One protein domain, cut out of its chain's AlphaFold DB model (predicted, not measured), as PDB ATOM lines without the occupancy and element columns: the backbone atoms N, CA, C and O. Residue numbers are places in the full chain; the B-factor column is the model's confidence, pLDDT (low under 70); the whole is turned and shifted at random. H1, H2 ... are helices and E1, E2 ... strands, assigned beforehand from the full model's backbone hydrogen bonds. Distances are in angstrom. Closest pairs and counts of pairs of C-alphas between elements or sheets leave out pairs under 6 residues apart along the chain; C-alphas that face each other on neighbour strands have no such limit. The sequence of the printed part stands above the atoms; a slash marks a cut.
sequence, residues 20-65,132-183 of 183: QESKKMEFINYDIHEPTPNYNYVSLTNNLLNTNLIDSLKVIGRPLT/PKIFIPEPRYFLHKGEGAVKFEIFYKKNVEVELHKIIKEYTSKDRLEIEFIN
ATOM      1  N   GLN A  20     -19.028 -10.139 -10.300       51.88
ATOM      2  CA  GLN A  20     -17.831 -10.819 -10.709       51.88
ATOM      3  C   GLN A  20     -17.474 -11.674  -9.500       51.88
ATOM      4  O   GLN A  20     -17.049 -11.131  -8.485       51.88
ATOM      5  N   GLU A  21     -17.806 -12.970  -9.553       54.53
ATOM      6  CA  GLU A  21     -17.421 -13.933  -8.529       54.53
ATOM      7  C   GLU A  21     -15.908 -13.828  -8.456       54.53
ATOM      8  O   GLU A  21     -15.193 -14.250  -9.370       54.53
ATOM      9  N   SER A  22     -15.438 -13.109  -7.440       63.56
ATOM     10  CA  SER A  22     -14.026 -12.904  -7.213       63.56
ATOM     11  C   SER A  22     -13.489 -14.270  -6.835       63.56
ATOM     12  O   SER A  22     -13.761 -14.759  -5.735       63.56
ATOM     13  N   LYS A  23     -12.787 -14.907  -7.769       84.81
ATOM     14  CA  LYS A  23     -12.157 -16.193  -7.505       84.81
ATOM     15  C   LYS A  23     -11.112 -15.997  -6.415       84.81
ATOM     16  O   LYS A  23     -10.487 -14.933  -6.339       84.81
ATOM     17  N   LYS A  24     -10.930 -17.003  -5.564       87.12
ATOM     18  CA  LYS A  24     -10.008 -16.925  -4.432       87.12
ATOM     19  C   LYS A  24      -8.846 -17.882  -4.639       87.12
ATOM     20  O   LYS A  24      -9.028 -19.052  -4.943       87.12
ATOM     21  N   MET A  25      -7.631 -17.386  -4.471       88.50
ATOM     22  CA  MET A  25      -6.420 -18.193  -4.434       88.50
ATOM     23  C   MET A  25      -5.844 -18.072  -3.037       88.50
ATOM     24  O   MET A  25      -5.656 -16.968  -2.521       88.50
ATOM     25  N   GLU A  26      -5.570 -19.208  -2.420       89.19
ATOM     26  CA  GLU A  26      -4.826 -19.266  -1.178       89.19
ATOM     27  C   GLU A  26      -3.414 -19.746  -1.478       89.19
ATOM     28  O   GLU A  26      -3.220 -20.726  -2.196       89.19
ATOM     29  N   PHE A  27      -2.417 -19.056  -0.928       85.50
ATOM     30  CA  PHE A  27      -1.074 -19.612  -0.869       85.50
ATOM     31  C   PHE A  27      -0.534 -19.560   0.551       85.50
ATOM     32  O   PHE A  27      -0.708 -18.572   1.271       85.50
ATOM     33  N   ILE A  28       0.122 -20.644   0.946       82.44
ATOM     34  CA  ILE A  28       0.756 -20.806   2.246       82.44
ATOM     35  C   ILE A  28       2.232 -21.060   1.992       82.44
ATOM     36  O   ILE A  28       2.606 -22.036   1.342       82.44
ATOM     37  N   ASN A  29       3.070 -20.160   2.493       79.25
ATOM     38  CA  ASN A  29       4.513 -20.321   2.458       79.25
ATOM     39  C   ASN A  29       5.022 -20.588   3.876       79.25
ATOM     40  O   ASN A  29       4.785 -19.790   4.790       79.25
ATOM     41  N   TYR A  30       5.692 -21.723   4.055       75.69
ATOM     42  CA  TYR A  30       6.302 -22.099   5.322       75.69
ATOM     43  C   TYR A  30       7.669 -21.425   5.441       75.69
ATOM     44  O   TYR A  30       8.639 -21.835   4.802       75.69
ATOM     45  N   ASP A  31       7.748 -20.382   6.264       63.97
ATOM     46  CA  ASP A  31       8.989 -19.648   6.502       63.97
ATOM     47  C   ASP A  31       9.593 -20.087   7.846       63.97
ATOM     48  O   ASP A  31       9.056 -19.801   8.918       63.97
ATOM     49  N   ILE A  32      10.702 -20.827   7.767       53.47
ATOM     50  CA  ILE A  32      11.330 -21.554   8.882       53.47
ATOM     51  C   ILE A  32      12.160 -20.606   9.768       53.47
ATOM     52  O   ILE A  32      12.613 -21.001  10.841       53.47
ATOM     53  N   HIS A  33      12.432 -19.369   9.340       51.00
ATOM     54  CA  HIS A  33      13.370 -18.482  10.036       51.00
ATOM     55  C   HIS A  33      12.684 -17.189  10.460       51.00
ATOM     56  O   HIS A  33      12.302 -16.404   9.601       51.00
ATOM     57  N   GLU A  34      12.539 -17.048  11.787       45.31
ATOM     58  CA  GLU A  34      12.264 -15.869  12.630       45.31
ATOM     59  C   GLU A  34      11.314 -14.756  12.122       45.31
ATOM     60  O   GLU A  34      11.177 -14.497  10.932       45.31
ATOM     61  N   PRO A  35      10.641 -14.012  13.022       43.62
ATOM     62  CA  PRO A  35       9.631 -13.001  12.683       43.62
ATOM     63  C   PRO A  35      10.240 -11.702  12.112       43.62
ATOM     64  O   PRO A  35       9.845 -10.595  12.482       43.62
ATOM     65  N   THR A  36      11.218 -11.811  11.215       47.44
ATOM     66  CA  THR A  36      11.712 -10.688  10.425       47.44
ATOM     67  C   THR A  36      10.811 -10.486   9.202       47.44
ATOM     68  O   THR A  36      10.321 -11.454   8.608       47.44
ATOM     69  N   PRO A  37      10.525  -9.234   8.811       52.44
ATOM     70  CA  PRO A  37       9.862  -8.964   7.544       52.44
ATOM     71  C   PRO A  37      10.725  -9.516   6.409       52.44
ATOM     72  O   PRO A  37      11.821  -9.026   6.141       52.44
ATOM     73  N   ASN A  38      10.237 -10.550   5.733       61.25
ATOM     74  CA  ASN A  38      10.900 -11.049   4.542       61.25
ATOM     75  C   ASN A  38      10.666 -10.013   3.429       61.25
ATOM     76  O   ASN A  38       9.527  -9.813   2.995       61.25
ATOM     77  N   TYR A  39      11.724  -9.318   2.993       59.44
ATOM     78  CA  TYR A  39      11.672  -8.306   1.924       59.44
ATOM     79  C   TYR A  39      10.970  -8.818   0.654       59.44
ATOM     80  O   TYR A  39      10.356  -8.035  -0.080       59.44
ATOM     81  N   ASN A  40      10.991 -10.135   0.435       70.69
ATOM     82  CA  ASN A  40      10.326 -10.774  -0.690       70.69
ATOM     83  C   ASN A  40       8.796 -10.674  -0.597       70.69
ATOM     84  O   ASN A  40       8.154 -10.442  -1.614       70.69
ATOM     85  N   TYR A  41       8.195 -10.742   0.598       74.38
ATOM     86  CA  TYR A  41       6.736 -10.635   0.760       74.38
ATOM     87  C   TYR A  41       6.214  -9.207   0.620       74.38
ATOM     88  O   TYR A  41       5.122  -9.006   0.088       74.38
ATOM     89  N   VAL A  42       6.989  -8.209   1.058       73.31
ATOM     90  CA  VAL A  42       6.653  -6.795   0.818       73.31
ATOM     91  C   VAL A  42       6.692  -6.511  -0.682       73.31
ATOM     92  O   VAL A  42       5.754  -5.932  -1.227       73.31
ATOM     93  N   SER A  43       7.738  -6.981  -1.366       76.69
ATOM     94  CA  SER A  43       7.869  -6.837  -2.820       76.69
ATOM     95  C   SER A  43       6.766  -7.583  -3.575       76.69
ATOM     96  O   SER A  43       6.166  -7.007  -4.477       76.69
ATOM     97  N   LEU A  44       6.428  -8.809  -3.158       81.75
ATOM     98  CA  LEU A  44       5.315  -9.586  -3.709       81.75
ATOM     99  C   LEU A  44       3.983  -8.851  -3.549       81.75
ATOM    100  O   LEU A  44       3.243  -8.706  -4.516       81.75
ATOM    101  N   THR A  45       3.694  -8.355  -2.344       80.62
ATOM    102  CA  THR A  45       2.455  -7.621  -2.045       80.62
ATOM    103  C   THR A  45       2.343  -6.371  -2.912       80.62
ATOM    104  O   THR A  45       1.313  -6.155  -3.545       80.62
ATOM    105  N   ASN A  46       3.416  -5.582  -2.998       80.94
ATOM    106  CA  ASN A  46       3.447  -4.384  -3.834       80.94
ATOM    107  C   ASN A  46       3.285  -4.718  -5.319       80.94
ATOM    108  O   ASN A  46       2.565  -4.017  -6.022       80.94
ATOM    109  N   ASN A  47       3.936  -5.777  -5.806       83.88
ATOM    110  CA  ASN A  47       3.814  -6.199  -7.197       83.88
ATOM    111  C   ASN A  47       2.368  -6.606  -7.507       83.88
ATOM    112  O   ASN A  47       1.750  -6.012  -8.384       83.88
ATOM    113  N   LEU A  48       1.790  -7.507  -6.703       85.38
ATOM    114  CA  LEU A  48       0.406  -7.959  -6.848       85.38
ATOM    115  C   LEU A  48      -0.583  -6.787  -6.853       85.38
ATOM    116  O   LEU A  48      -1.384  -6.689  -7.779       85.38
ATOM    117  N   LEU A  49      -0.491  -5.870  -5.884       83.62
ATOM    118  CA  LEU A  49      -1.383  -4.704  -5.777       83.62
ATOM    119  C   LEU A  49      -1.229  -3.699  -6.928       83.62
ATOM    120  O   LEU A  49      -2.168  -2.960  -7.212       83.62
ATOM    121  N   ASN A  50      -0.070  -3.667  -7.591       83.56
ATOM    122  CA  ASN A  50       0.168  -2.827  -8.765       83.56
ATOM    123  C   ASN A  50      -0.233  -3.509 -10.083       83.56
ATOM    124  O   ASN A  50      -0.246  -2.858 -11.129       83.56
ATOM    125  N   THR A  51      -0.557  -4.806 -10.064       83.00
ATOM    126  CA  THR A  51      -1.074  -5.509 -11.242       83.00
ATOM    127  C   THR A  51      -2.578  -5.285 -11.413       83.00
ATOM    128  O   THR A  51      -3.309  -5.063 -10.454       83.00
ATOM    129  N   ASN A  52      -3.080  -5.431 -12.644       85.25
ATOM    130  CA  ASN A  52      -4.523  -5.427 -12.914       85.25
ATOM    131  C   ASN A  52      -5.176  -6.817 -12.710       85.25
ATOM    132  O   ASN A  52      -6.309  -7.024 -13.152       85.25
ATOM    133  N   LEU A  53      -4.456  -7.772 -12.104       87.31
ATOM    134  CA  LEU A  53      -4.838  -9.189 -12.014       87.31
ATOM    135  C   LEU A  53      -5.687  -9.497 -10.775       87.31
ATOM    136  O   LEU A  53      -6.499 -10.423 -10.804       87.31
ATOM    137  N   ILE A  54      -5.503  -8.731  -9.697       86.19
ATOM    138  CA  ILE A  54      -6.171  -8.960  -8.414       86.19
ATOM    139  C   ILE A  54      -7.146  -7.833  -8.086       86.19
ATOM    140  O   ILE A  54      -6.936  -6.682  -8.464       86.19
ATOM    141  N   ASP A  55      -8.205  -8.175  -7.361       83.88
ATOM    142  CA  ASP A  55      -9.171  -7.224  -6.817       83.88
ATOM    143  C   ASP A  55      -8.793  -6.836  -5.380       83.88
ATOM    144  O   ASP A  55      -8.923  -5.679  -4.980       83.88
ATOM    145  N   SER A  56      -8.303  -7.797  -4.586       81.62
ATOM    146  CA  SER A  56      -7.805  -7.529  -3.234       81.62
ATOM    147  C   SER A  56      -6.857  -8.614  -2.718       81.62
ATOM    148  O   SER A  56      -6.800  -9.728  -3.244       81.62
ATOM    149  N   LEU A  57      -6.109  -8.273  -1.667       84.12
ATOM    150  CA  LEU A  57      -5.142  -9.145  -1.008       84.12
ATOM    151  C   LEU A  57      -5.320  -9.087   0.509       84.12
ATOM    152  O   LEU A  57      -5.451  -8.004   1.084       84.12
ATOM    153  N   LYS A  58      -5.235 -10.242   1.167       81.88
ATOM    154  CA  LYS A  58      -5.154 -10.347   2.626       81.88
ATOM    155  C   LYS A  58      -3.986 -11.239   3.029       81.88
ATOM    156  O   LYS A  58      -3.847 -12.346   2.525       81.88
ATOM    157  N   VAL A  59      -3.163 -10.754   3.958       77.94
ATOM    158  CA  VAL A  59      -1.973 -11.453   4.469       77.94
ATOM    159  C   VAL A  59      -2.193 -11.809   5.938       77.94
ATOM    160  O   VAL A  59      -2.665 -10.981   6.716       77.94
ATOM    161  N   ILE A  60      -1.874 -13.043   6.317       77.69
ATOM    162  CA  ILE A  60      -2.067 -13.604   7.657       77.69
ATOM    163  C   ILE A  60      -0.744 -14.250   8.087       77.69
ATOM    164  O   ILE A  60      -0.218 -15.099   7.371       77.69
ATOM    165  N   GLY A  61      -0.216 -13.884   9.260       66.31
ATOM    166  CA  GLY A  61       0.886 -14.623   9.896       66.31
ATOM    167  C   GLY A  61       2.252 -13.968   9.987       66.31
ATOM    168  O   GLY A  61       3.093 -14.472  10.723       66.31
ATOM    169  N   ARG A  62       2.478 -12.846   9.301       65.44
ATOM    170  CA  ARG A  62       3.621 -11.963   9.562       65.44
ATOM    171  C   ARG A  62       3.175 -10.511   9.496       65.44
ATOM    172  O   ARG A  62       2.357 -10.169   8.639       65.44
ATOM    173  N   PRO A  63       3.716  -9.634  10.351       58.09
ATOM    174  CA  PRO A  63       3.391  -8.231  10.271       58.09
ATOM    175  C   PRO A  63       4.127  -7.624   9.071       58.09
ATOM    176  O   PRO A  63       5.355  -7.682   8.982       58.09
ATOM    177  N   LEU A  64       3.380  -7.040   8.133       59.91
ATOM    178  CA  LEU A  64       3.977  -6.207   7.092       59.91
ATOM    179  C   LEU A  64       4.672  -5.043   7.788       59.91
ATOM    180  O   LEU A  64       4.072  -4.399   8.639       59.91
ATOM    181  N   THR A  65       5.934  -4.784   7.480       61.31
ATOM    182  CA  THR A  65       6.641  -3.671   8.110       61.31
ATOM    183  C   THR A  65       6.577  -2.416   7.268       61.31
ATOM    184  O   THR A  65       6.770  -2.469   6.054       61.31
ATOM    185  N   PRO A 132      -3.065  -4.169  10.797       51.50
ATOM    186  CA  PRO A 132      -4.280  -4.535  10.082       51.50
ATOM    187  C   PRO A 132      -5.507  -3.909  10.765       51.50
ATOM    188  O   PRO A 132      -5.532  -3.728  11.983       51.50
ATOM    189  N   LYS A 133      -6.560  -3.617   9.986       46.50
ATOM    190  CA  LYS A 133      -7.852  -3.103  10.500       46.50
ATOM    191  C   LYS A 133      -8.513  -4.040  11.525       46.50
ATOM    192  O   LYS A 133      -9.381  -3.603  12.271       46.50
ATOM    193  N   ILE A 134      -8.110  -5.310  11.555       39.69
ATOM    194  CA  ILE A 134      -8.541  -6.315  12.526       39.69
ATOM    195  C   ILE A 134      -7.313  -6.709  13.345       39.69
ATOM    196  O   ILE A 134      -6.339  -7.222  12.797       39.69
ATOM    197  N   PHE A 135      -7.359  -6.450  14.650       38.12
ATOM    198  CA  PHE A 135      -6.287  -6.802  15.574       38.12
ATOM    199  C   PHE A 135      -6.293  -8.316  15.814       38.12
ATOM    200  O   PHE A 135      -7.192  -8.839  16.470       38.12
ATOM    201  N   ILE A 136      -5.298  -9.017  15.273       46.44
ATOM    202  CA  ILE A 136      -5.014 -10.408  15.631       46.44
ATOM    203  C   ILE A 136      -3.983 -10.360  16.767       46.44
ATOM    204  O   ILE A 136      -2.936  -9.729  16.581       46.44
ATOM    205  N   PRO A 137      -4.262 -10.956  17.942       38.16
ATOM    206  CA  PRO A 137      -3.281 -11.032  19.015       38.16
ATOM    207  C   PRO A 137      -2.039 -11.759  18.487       38.16
ATOM    208  O   PRO A 137      -2.139 -12.861  17.963       38.16
ATOM    209  N   GLU A 138      -0.896 -11.080  18.562       50.47
ATOM    210  CA  GLU A 138       0.395 -11.500  18.003       50.47
ATOM    211  C   GLU A 138       0.404 -11.710  16.475       50.47
ATOM    212  O   GLU A 138       0.491 -12.836  15.990       50.47
ATOM    213  N   PRO A 139       0.462 -10.630  15.665       52.97
ATOM    214  CA  PRO A 139       0.554 -10.727  14.198       52.97
ATOM    215  C   PRO A 139       1.833 -11.425  13.689       52.97
ATOM    216  O   PRO A 139       2.047 -11.504  12.481       52.97
ATOM    217  N   ARG A 140       2.701 -11.885  14.603       53.53
ATOM    218  CA  ARG A 140       4.014 -12.488  14.355       53.53
ATOM    219  C   ARG A 140       3.945 -13.949  13.914       53.53
ATOM    220  O   ARG A 140       4.915 -14.397  13.311       53.53
ATOM    221  N   TYR A 141       2.857 -14.666  14.216       60.19
ATOM    222  CA  TYR A 141       2.798 -16.114  14.013       60.19
ATOM    223  C   TYR A 141       1.428 -16.563  13.488       60.19
ATOM    224  O   TYR A 141       0.413 -16.450  14.169       60.19
ATOM    225  N   PHE A 142       1.395 -17.118  12.277       72.06
ATOM    226  CA  PHE A 142       0.320 -18.002  11.823       72.06
ATOM    227  C   PHE A 142       0.863 -19.424  11.828       72.06
ATOM    228  O   PHE A 142       1.933 -19.675  11.278       72.06
ATOM    229  N   LEU A 143       0.142 -20.337  12.475       70.94
ATOM    230  CA  LEU A 143       0.488 -21.752  12.499       70.94
ATOM    231  C   LEU A 143      -0.429 -22.507  11.541       70.94
ATOM    232  O   LEU A 143      -1.649 -22.495  11.704       70.94
ATOM    233  N   HIS A 144       0.157 -23.198  10.568       73.75
ATOM    234  CA  HIS A 144      -0.546 -24.117   9.683       73.75
ATOM    235  C   HIS A 144       0.065 -25.508   9.828       73.75
ATOM    236  O   HIS A 144       1.277 -25.668   9.731       73.75
ATOM    237  N   LYS A 145      -0.767 -26.512  10.137       80.94
ATOM    238  CA  LYS A 145      -0.329 -27.895  10.424       80.94
ATOM    239  C   LYS A 145       0.771 -27.988  11.504       80.94
ATOM    240  O   LYS A 145       1.623 -28.865  11.455       80.94
ATOM    241  N   GLY A 146       0.735 -27.090  12.491       71.50
ATOM    242  CA  GLY A 146       1.717 -27.041  13.582       71.50
ATOM    243  C   GLY A 146       3.022 -26.315  13.239       71.50
ATOM    244  O   GLY A 146       3.890 -26.215  14.100       71.50
ATOM    245  N   GLU A 147       3.152 -25.766  12.031       73.50
ATOM    246  CA  GLU A 147       4.344 -25.048  11.582       73.50
ATOM    247  C   GLU A 147       4.072 -23.558  11.354       73.50
ATOM    248  O   GLU A 147       2.988 -23.171  10.914       73.50
ATOM    249  N   GLY A 148       5.070 -22.714  11.630       72.88
ATOM    250  CA  GLY A 148       5.024 -21.287  11.316       72.88
ATOM    251  C   GLY A 148       4.943 -21.053   9.809       72.88
ATOM    252  O   GLY A 148       5.773 -21.545   9.047       72.88
ATOM    253  N   ALA A 149       3.945 -20.294   9.377       76.31
ATOM    254  CA  ALA A 149       3.695 -20.017   7.973       76.31
ATOM    255  C   ALA A 149       3.176 -18.592   7.762       76.31
ATOM    256  O   ALA A 149       2.774 -17.898   8.697       76.31
ATOM    257  N   VAL A 150       3.151 -18.162   6.503       77.81
ATOM    258  CA  VAL A 150       2.421 -16.974   6.059       77.81
ATOM    259  C   VAL A 150       1.363 -17.421   5.067       77.81
ATOM    260  O   VAL A 150       1.682 -18.065   4.067       77.81
ATOM    261  N   LYS A 151       0.107 -17.073   5.343       81.12
ATOM    262  CA  LYS A 151      -1.017 -17.303   4.438       81.12
ATOM    263  C   LYS A 151      -1.370 -16.014   3.716       81.12
ATOM    264  O   LYS A 151      -1.519 -14.960   4.333       81.12
ATOM    265  N   PHE A 152      -1.577 -16.123   2.418       83.50
ATOM    266  CA  PHE A 152      -2.115 -15.063   1.587       83.50
ATOM    267  C   PHE A 152      -3.431 -15.533   0.982       83.50
ATOM    268  O   PHE A 152      -3.530 -16.639   0.456       83.50
ATOM    269  N   GLU A 153      -4.440 -14.677   1.069       87.69
ATOM    270  CA  GLU A 153      -5.729 -14.835   0.407       87.69
ATOM    271  C   GLU A 153      -5.806 -13.771  -0.691       87.69
ATOM    272  O   GLU A 153      -5.863 -12.572  -0.405       87.69
ATOM    273  N   ILE A 154      -5.751 -14.212  -1.945       87.75
ATOM    274  CA  ILE A 154      -5.772 -13.366  -3.135       87.75
ATOM    275  C   ILE A 154      -7.149 -13.491  -3.776       87.75
ATOM    276  O   ILE A 154      -7.564 -14.590  -4.139       87.75
ATOM    277  N   PHE A 155      -7.837 -12.370  -3.951       88.12
ATOM    278  CA  PHE A 155      -9.081 -12.301  -4.713       88.12
ATOM    279  C   PHE A 155      -8.757 -11.769  -6.101       88.12
ATOM    280  O   PHE A 155      -8.142 -10.707  -6.211       88.12
ATOM    281  N   TYR A 156      -9.111 -12.512  -7.148       88.88
ATOM    282  CA  TYR A 156      -8.583 -12.271  -8.486       88.88
ATOM    283  C   TYR A 156      -9.617 -12.395  -9.611       88.88
ATOM    284  O   TYR A 156     -10.682 -13.001  -9.468       88.88
ATOM    285  N   LYS A 157      -9.271 -11.804 -10.762       86.00
ATOM    286  CA  LYS A 157     -10.120 -11.750 -11.963       86.00
ATOM    287  C   LYS A 157     -10.109 -13.074 -12.728       86.00
ATOM    288  O   LYS A 157      -9.208 -13.882 -12.590       86.00
ATOM    289  N   LYS A 158     -11.090 -13.333 -13.595       82.62
ATOM    290  CA  LYS A 158     -11.100 -14.588 -14.374       82.62
ATOM    291  C   LYS A 158      -9.877 -14.689 -15.307       82.62
ATOM    292  O   LYS A 158      -9.511 -13.697 -15.931       82.62
ATOM    293  N   ASN A 159      -9.333 -15.900 -15.466       84.75
ATOM    294  CA  ASN A 159      -8.292 -16.268 -16.442       84.75
ATOM    295  C   ASN A 159      -6.888 -15.680 -16.190       84.75
ATOM    296  O   ASN A 159      -6.123 -15.500 -17.135       84.75
ATOM    297  N   VAL A 160      -6.536 -15.387 -14.937       89.50
ATOM    298  CA  VAL A 160      -5.203 -14.871 -14.542       89.50
ATOM    299  C   VAL A 160      -4.414 -15.858 -13.672       89.50
ATOM    300  O   VAL A 160      -3.329 -15.542 -13.189       89.50
ATOM    301  N   GLU A 161      -4.939 -17.069 -13.471       88.88
ATOM    302  CA  GLU A 161      -4.411 -18.077 -12.544       88.88
ATOM    303  C   GLU A 161      -2.942 -18.430 -12.837       88.88
ATOM    304  O   GLU A 161      -2.117 -18.518 -11.926       88.88
ATOM    305  N   VAL A 162      -2.595 -18.589 -14.119       89.06
ATOM    306  CA  VAL A 162      -1.235 -18.938 -14.564       89.06
ATOM    307  C   VAL A 162      -0.245 -17.806 -14.282       89.06
ATOM    308  O   VAL A 162       0.883 -18.058 -13.854       89.06
ATOM    309  N   GLU A 163      -0.663 -16.560 -14.505       89.94
ATOM    310  CA  GLU A 163       0.174 -15.379 -14.305       89.94
ATOM    311  C   GLU A 163       0.410 -15.114 -12.816       89.94
ATOM    312  O   GLU A 163       1.555 -14.946 -12.400       89.94
ATOM    313  N   LEU A 164      -0.641 -15.205 -11.991       88.62
ATOM    314  CA  LEU A 164      -0.516 -15.113 -10.533       88.62
ATOM    315  C   LEU A 164       0.416 -16.183  -9.975       88.62
ATOM    316  O   LEU A 164       1.291 -15.886  -9.163       88.62
ATOM    317  N   HIS A 165       0.276 -17.423 -10.442       87.12
ATOM    318  CA  HIS A 165       1.140 -18.518 -10.023       87.12
ATOM    319  C   HIS A 165       2.612 -18.276 -10.396       87.12
ATOM    320  O   HIS A 165       3.507 -18.605  -9.613       87.12
ATOM    321  N   LYS A 166       2.882 -17.669 -11.560       87.88
ATOM    322  CA  LYS A 166       4.239 -17.273 -11.959       87.88
ATOM    323  C   LYS A 166       4.792 -16.185 -11.038       87.88
ATOM    324  O   LYS A 166       5.886 -16.372 -10.515       87.88
ATOM    325  N   ILE A 167       4.025 -15.115 -10.800       88.06
ATOM    326  CA  ILE A 167       4.424 -14.019  -9.906       88.06
ATOM    327  C   ILE A 167       4.744 -14.577  -8.520       88.06
ATOM    328  O   ILE A 167       5.832 -14.352  -8.018       88.06
ATOM    329  N   ILE A 168       3.860 -15.370  -7.913       86.06
ATOM    330  CA  ILE A 168       4.095 -15.915  -6.565       86.06
ATOM    331  C   ILE A 168       5.402 -16.716  -6.521       86.06
ATOM    332  O   ILE A 168       6.238 -16.469  -5.653       86.06
ATOM    333  N   LYS A 169       5.639 -17.593  -7.506       82.62
ATOM    334  CA  LYS A 169       6.868 -18.398  -7.585       82.62
ATOM    335  C   LYS A 169       8.155 -17.585  -7.734       82.62
ATOM    336  O   LYS A 169       9.209 -18.102  -7.374       82.62
ATOM    337  N   GLU A 170       8.100 -16.360  -8.250       84.69
ATOM    338  CA  GLU A 170       9.271 -15.474  -8.327       84.69
ATOM    339  C   GLU A 170       9.700 -14.952  -6.945       84.69
ATOM    340  O   GLU A 170      10.883 -14.683  -6.740       84.69
ATOM    341  N   TYR A 171       8.771 -14.849  -5.987       77.19
ATOM    342  CA  TYR A 171       9.018 -14.256  -4.664       77.19
ATOM    343  C   TYR A 171       8.999 -15.275  -3.513       77.19
ATOM    344  O   TYR A 171       9.306 -14.920  -2.374       77.19
ATOM    345  N   THR A 172       8.656 -16.537  -3.777       75.19
ATOM    346  CA  THR A 172       8.623 -17.616  -2.776       75.19
ATOM    347  C   THR A 172       9.713 -18.654  -3.031       75.19
ATOM    348  O   THR A 172       9.937 -19.042  -4.178       75.19
ATOM    349  N   SER A 173      10.361 -19.167  -1.980       65.44
ATOM    350  CA  SER A 173      11.255 -20.325  -2.105       65.44
ATOM    351  C   SER A 173      10.467 -21.553  -2.579       65.44
ATOM    352  O   SER A 173       9.345 -21.803  -2.141       65.44
ATOM    353  N   LYS A 174      11.041 -22.316  -3.517       56.69
ATOM    354  CA  LYS A 174      10.359 -23.438  -4.186       56.69
ATOM    355  C   LYS A 174      10.013 -24.601  -3.254       56.69
ATOM    356  O   LYS A 174       9.172 -25.419  -3.613       56.69
ATOM    357  N   ASP A 175      10.659 -24.679  -2.097       56.72
ATOM    358  CA  ASP A 175      10.781 -25.953  -1.398       56.72
ATOM    359  C   ASP A 175       9.610 -26.256  -0.452       56.72
ATOM    360  O   ASP A 175       9.401 -27.422  -0.131       56.72
ATOM    361  N   ARG A 176       8.813 -25.258  -0.024       70.19
ATOM    362  CA  ARG A 176       7.668 -25.464   0.894       70.19
ATOM    363  C   ARG A 176       6.527 -24.464   0.646       70.19
ATOM    364  O   ARG A 176       6.232 -23.611   1.481       70.19
ATOM    365  N   LEU A 177       5.900 -24.570  -0.525       75.94
ATOM    366  CA  LEU A 177       4.780 -23.727  -0.956       75.94
ATOM    367  C   LEU A 177       3.533 -24.584  -1.213       75.94
ATOM    368  O   LEU A 177       3.563 -25.481  -2.053       75.94
ATOM    369  N   GLU A 178       2.434 -24.275  -0.528       83.31
ATOM    370  CA  GLU A 178       1.107 -24.824  -0.828       83.31
ATOM    371  C   GLU A 178       0.276 -23.753  -1.545       83.31
ATOM    372  O   GLU A 178       0.217 -22.609  -1.095       83.31
ATOM    373  N   ILE A 179      -0.340 -24.108  -2.676       82.38
ATOM    374  CA  ILE A 179      -1.220 -23.230  -3.457       82.38
ATOM    375  C   ILE A 179      -2.530 -23.963  -3.714       82.38
ATOM    376  O   ILE A 179      -2.522 -25.065  -4.260       82.38
ATOM    377  N   GLU A 180      -3.641 -23.311  -3.393       85.69
ATOM    378  CA  GLU A 180      -4.986 -23.815  -3.638       85.69
ATOM    379  C   GLU A 180      -5.833 -22.750  -4.347       85.69
ATOM    380  O   GLU A 180      -5.876 -21.586  -3.942       85.69
ATOM    381  N   PHE A 181      -6.508 -23.148  -5.426       78.25
ATOM    382  CA  PHE A 181      -7.488 -22.315  -6.118       78.25
ATOM    383  C   PHE A 181      -8.888 -22.721  -5.658       78.25
ATOM    384  O   PHE A 181      -9.297 -23.865  -5.845       78.25
ATOM    385  N   ILE A 182      -9.609 -21.773  -5.069       77.62
ATOM    386  CA  ILE A 182     -10.947 -21.952  -4.517       77.62
ATOM    387  C   ILE A 182     -11.923 -21.214  -5.440       77.62
ATOM    388  O   ILE A 182     -11.823 -19.995  -5.622       77.62
ATOM    389  N   ASN A 183     -12.830 -21.980  -6.050       64.25
ATOM    390  CA  ASN A 183     -13.924 -21.451  -6.865       64.25
ATOM    391  C   ASN A 183     -15.113 -21.067  -5.990       64.25
ATOM    392  O   ASN A 183     -15.432 -21.851  -5.067       64.25
TER     393      ASN A 183
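AT A GLANCE: This is residues 20 to 65 and 132 to 183 of the 183 residues of an uncharacterized protein of Psychroserpens sp. NJDZ02 (UniProt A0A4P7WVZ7). A strongly twisted antiparallel sheet has H2 packed over one face, with H1 side by side with H2 and grazing the sheet. E4, the longest strand, pairs with E1, E2 and E3, and E5 pairs with E1. The 98 printed residues include two named helices and five named strands, in the order E1, H1, E2, E3, E4, H2, E5; the class is mixed. The whole is compact, with a radius of gyration of the C-alphas of 13.1 A and spans of 35 by 31 by 24 A.

IN THESE COORDINATES: E1, residues 23 to 29, begins at C-alpha 23 (-12.157, -16.193, -7.505) and is 19.9 A long. H1 is residues 39 to 50, 16.6 A; E2 is 54 to 60; E3 is 142 to 144. E4, residues 147 to 156, measures 27.1 A. H2 is residues 161 to 171, 16.0 A. E5, residues 177 to 182, ends at C-alpha 182 (-10.947, -21.952, -4.517).

HOW THE PARTS SIT: E1 lies on one side of E4, with N 25 and O 154 at 2.8 A. E2 and E3 lie on the other side, with N 58 to O 153 at 2.9 A and N 149 to O 142 at 2.8 A; E3 and E4 form a hairpin. E5 is beside E1, with N 26 to O 180 at 2.8 A. H2 only just lies over E1, with 3 of its C-alphas falling on it, at a height over the sheet of 7.5 A. H1 and H2 touch at a shallow tilt of 30 degrees, opposite ways; their closest C-alphas, of Asn 40 and Tyr 171, are 5.4 A apart. Every O i to N i+4 pair is within hydrogen-bond range in H1, and 6 of 7 in H2.

THE WHOLE: Residues 66 to 131 are not printed; C-alphas 65 and 132 are 11.1 A apart across the cut. No link printed whole is long. Mean pLDDT of the printed part is 73.1; 31 residues are under 70, among them 31 to 39 and 132 to 141.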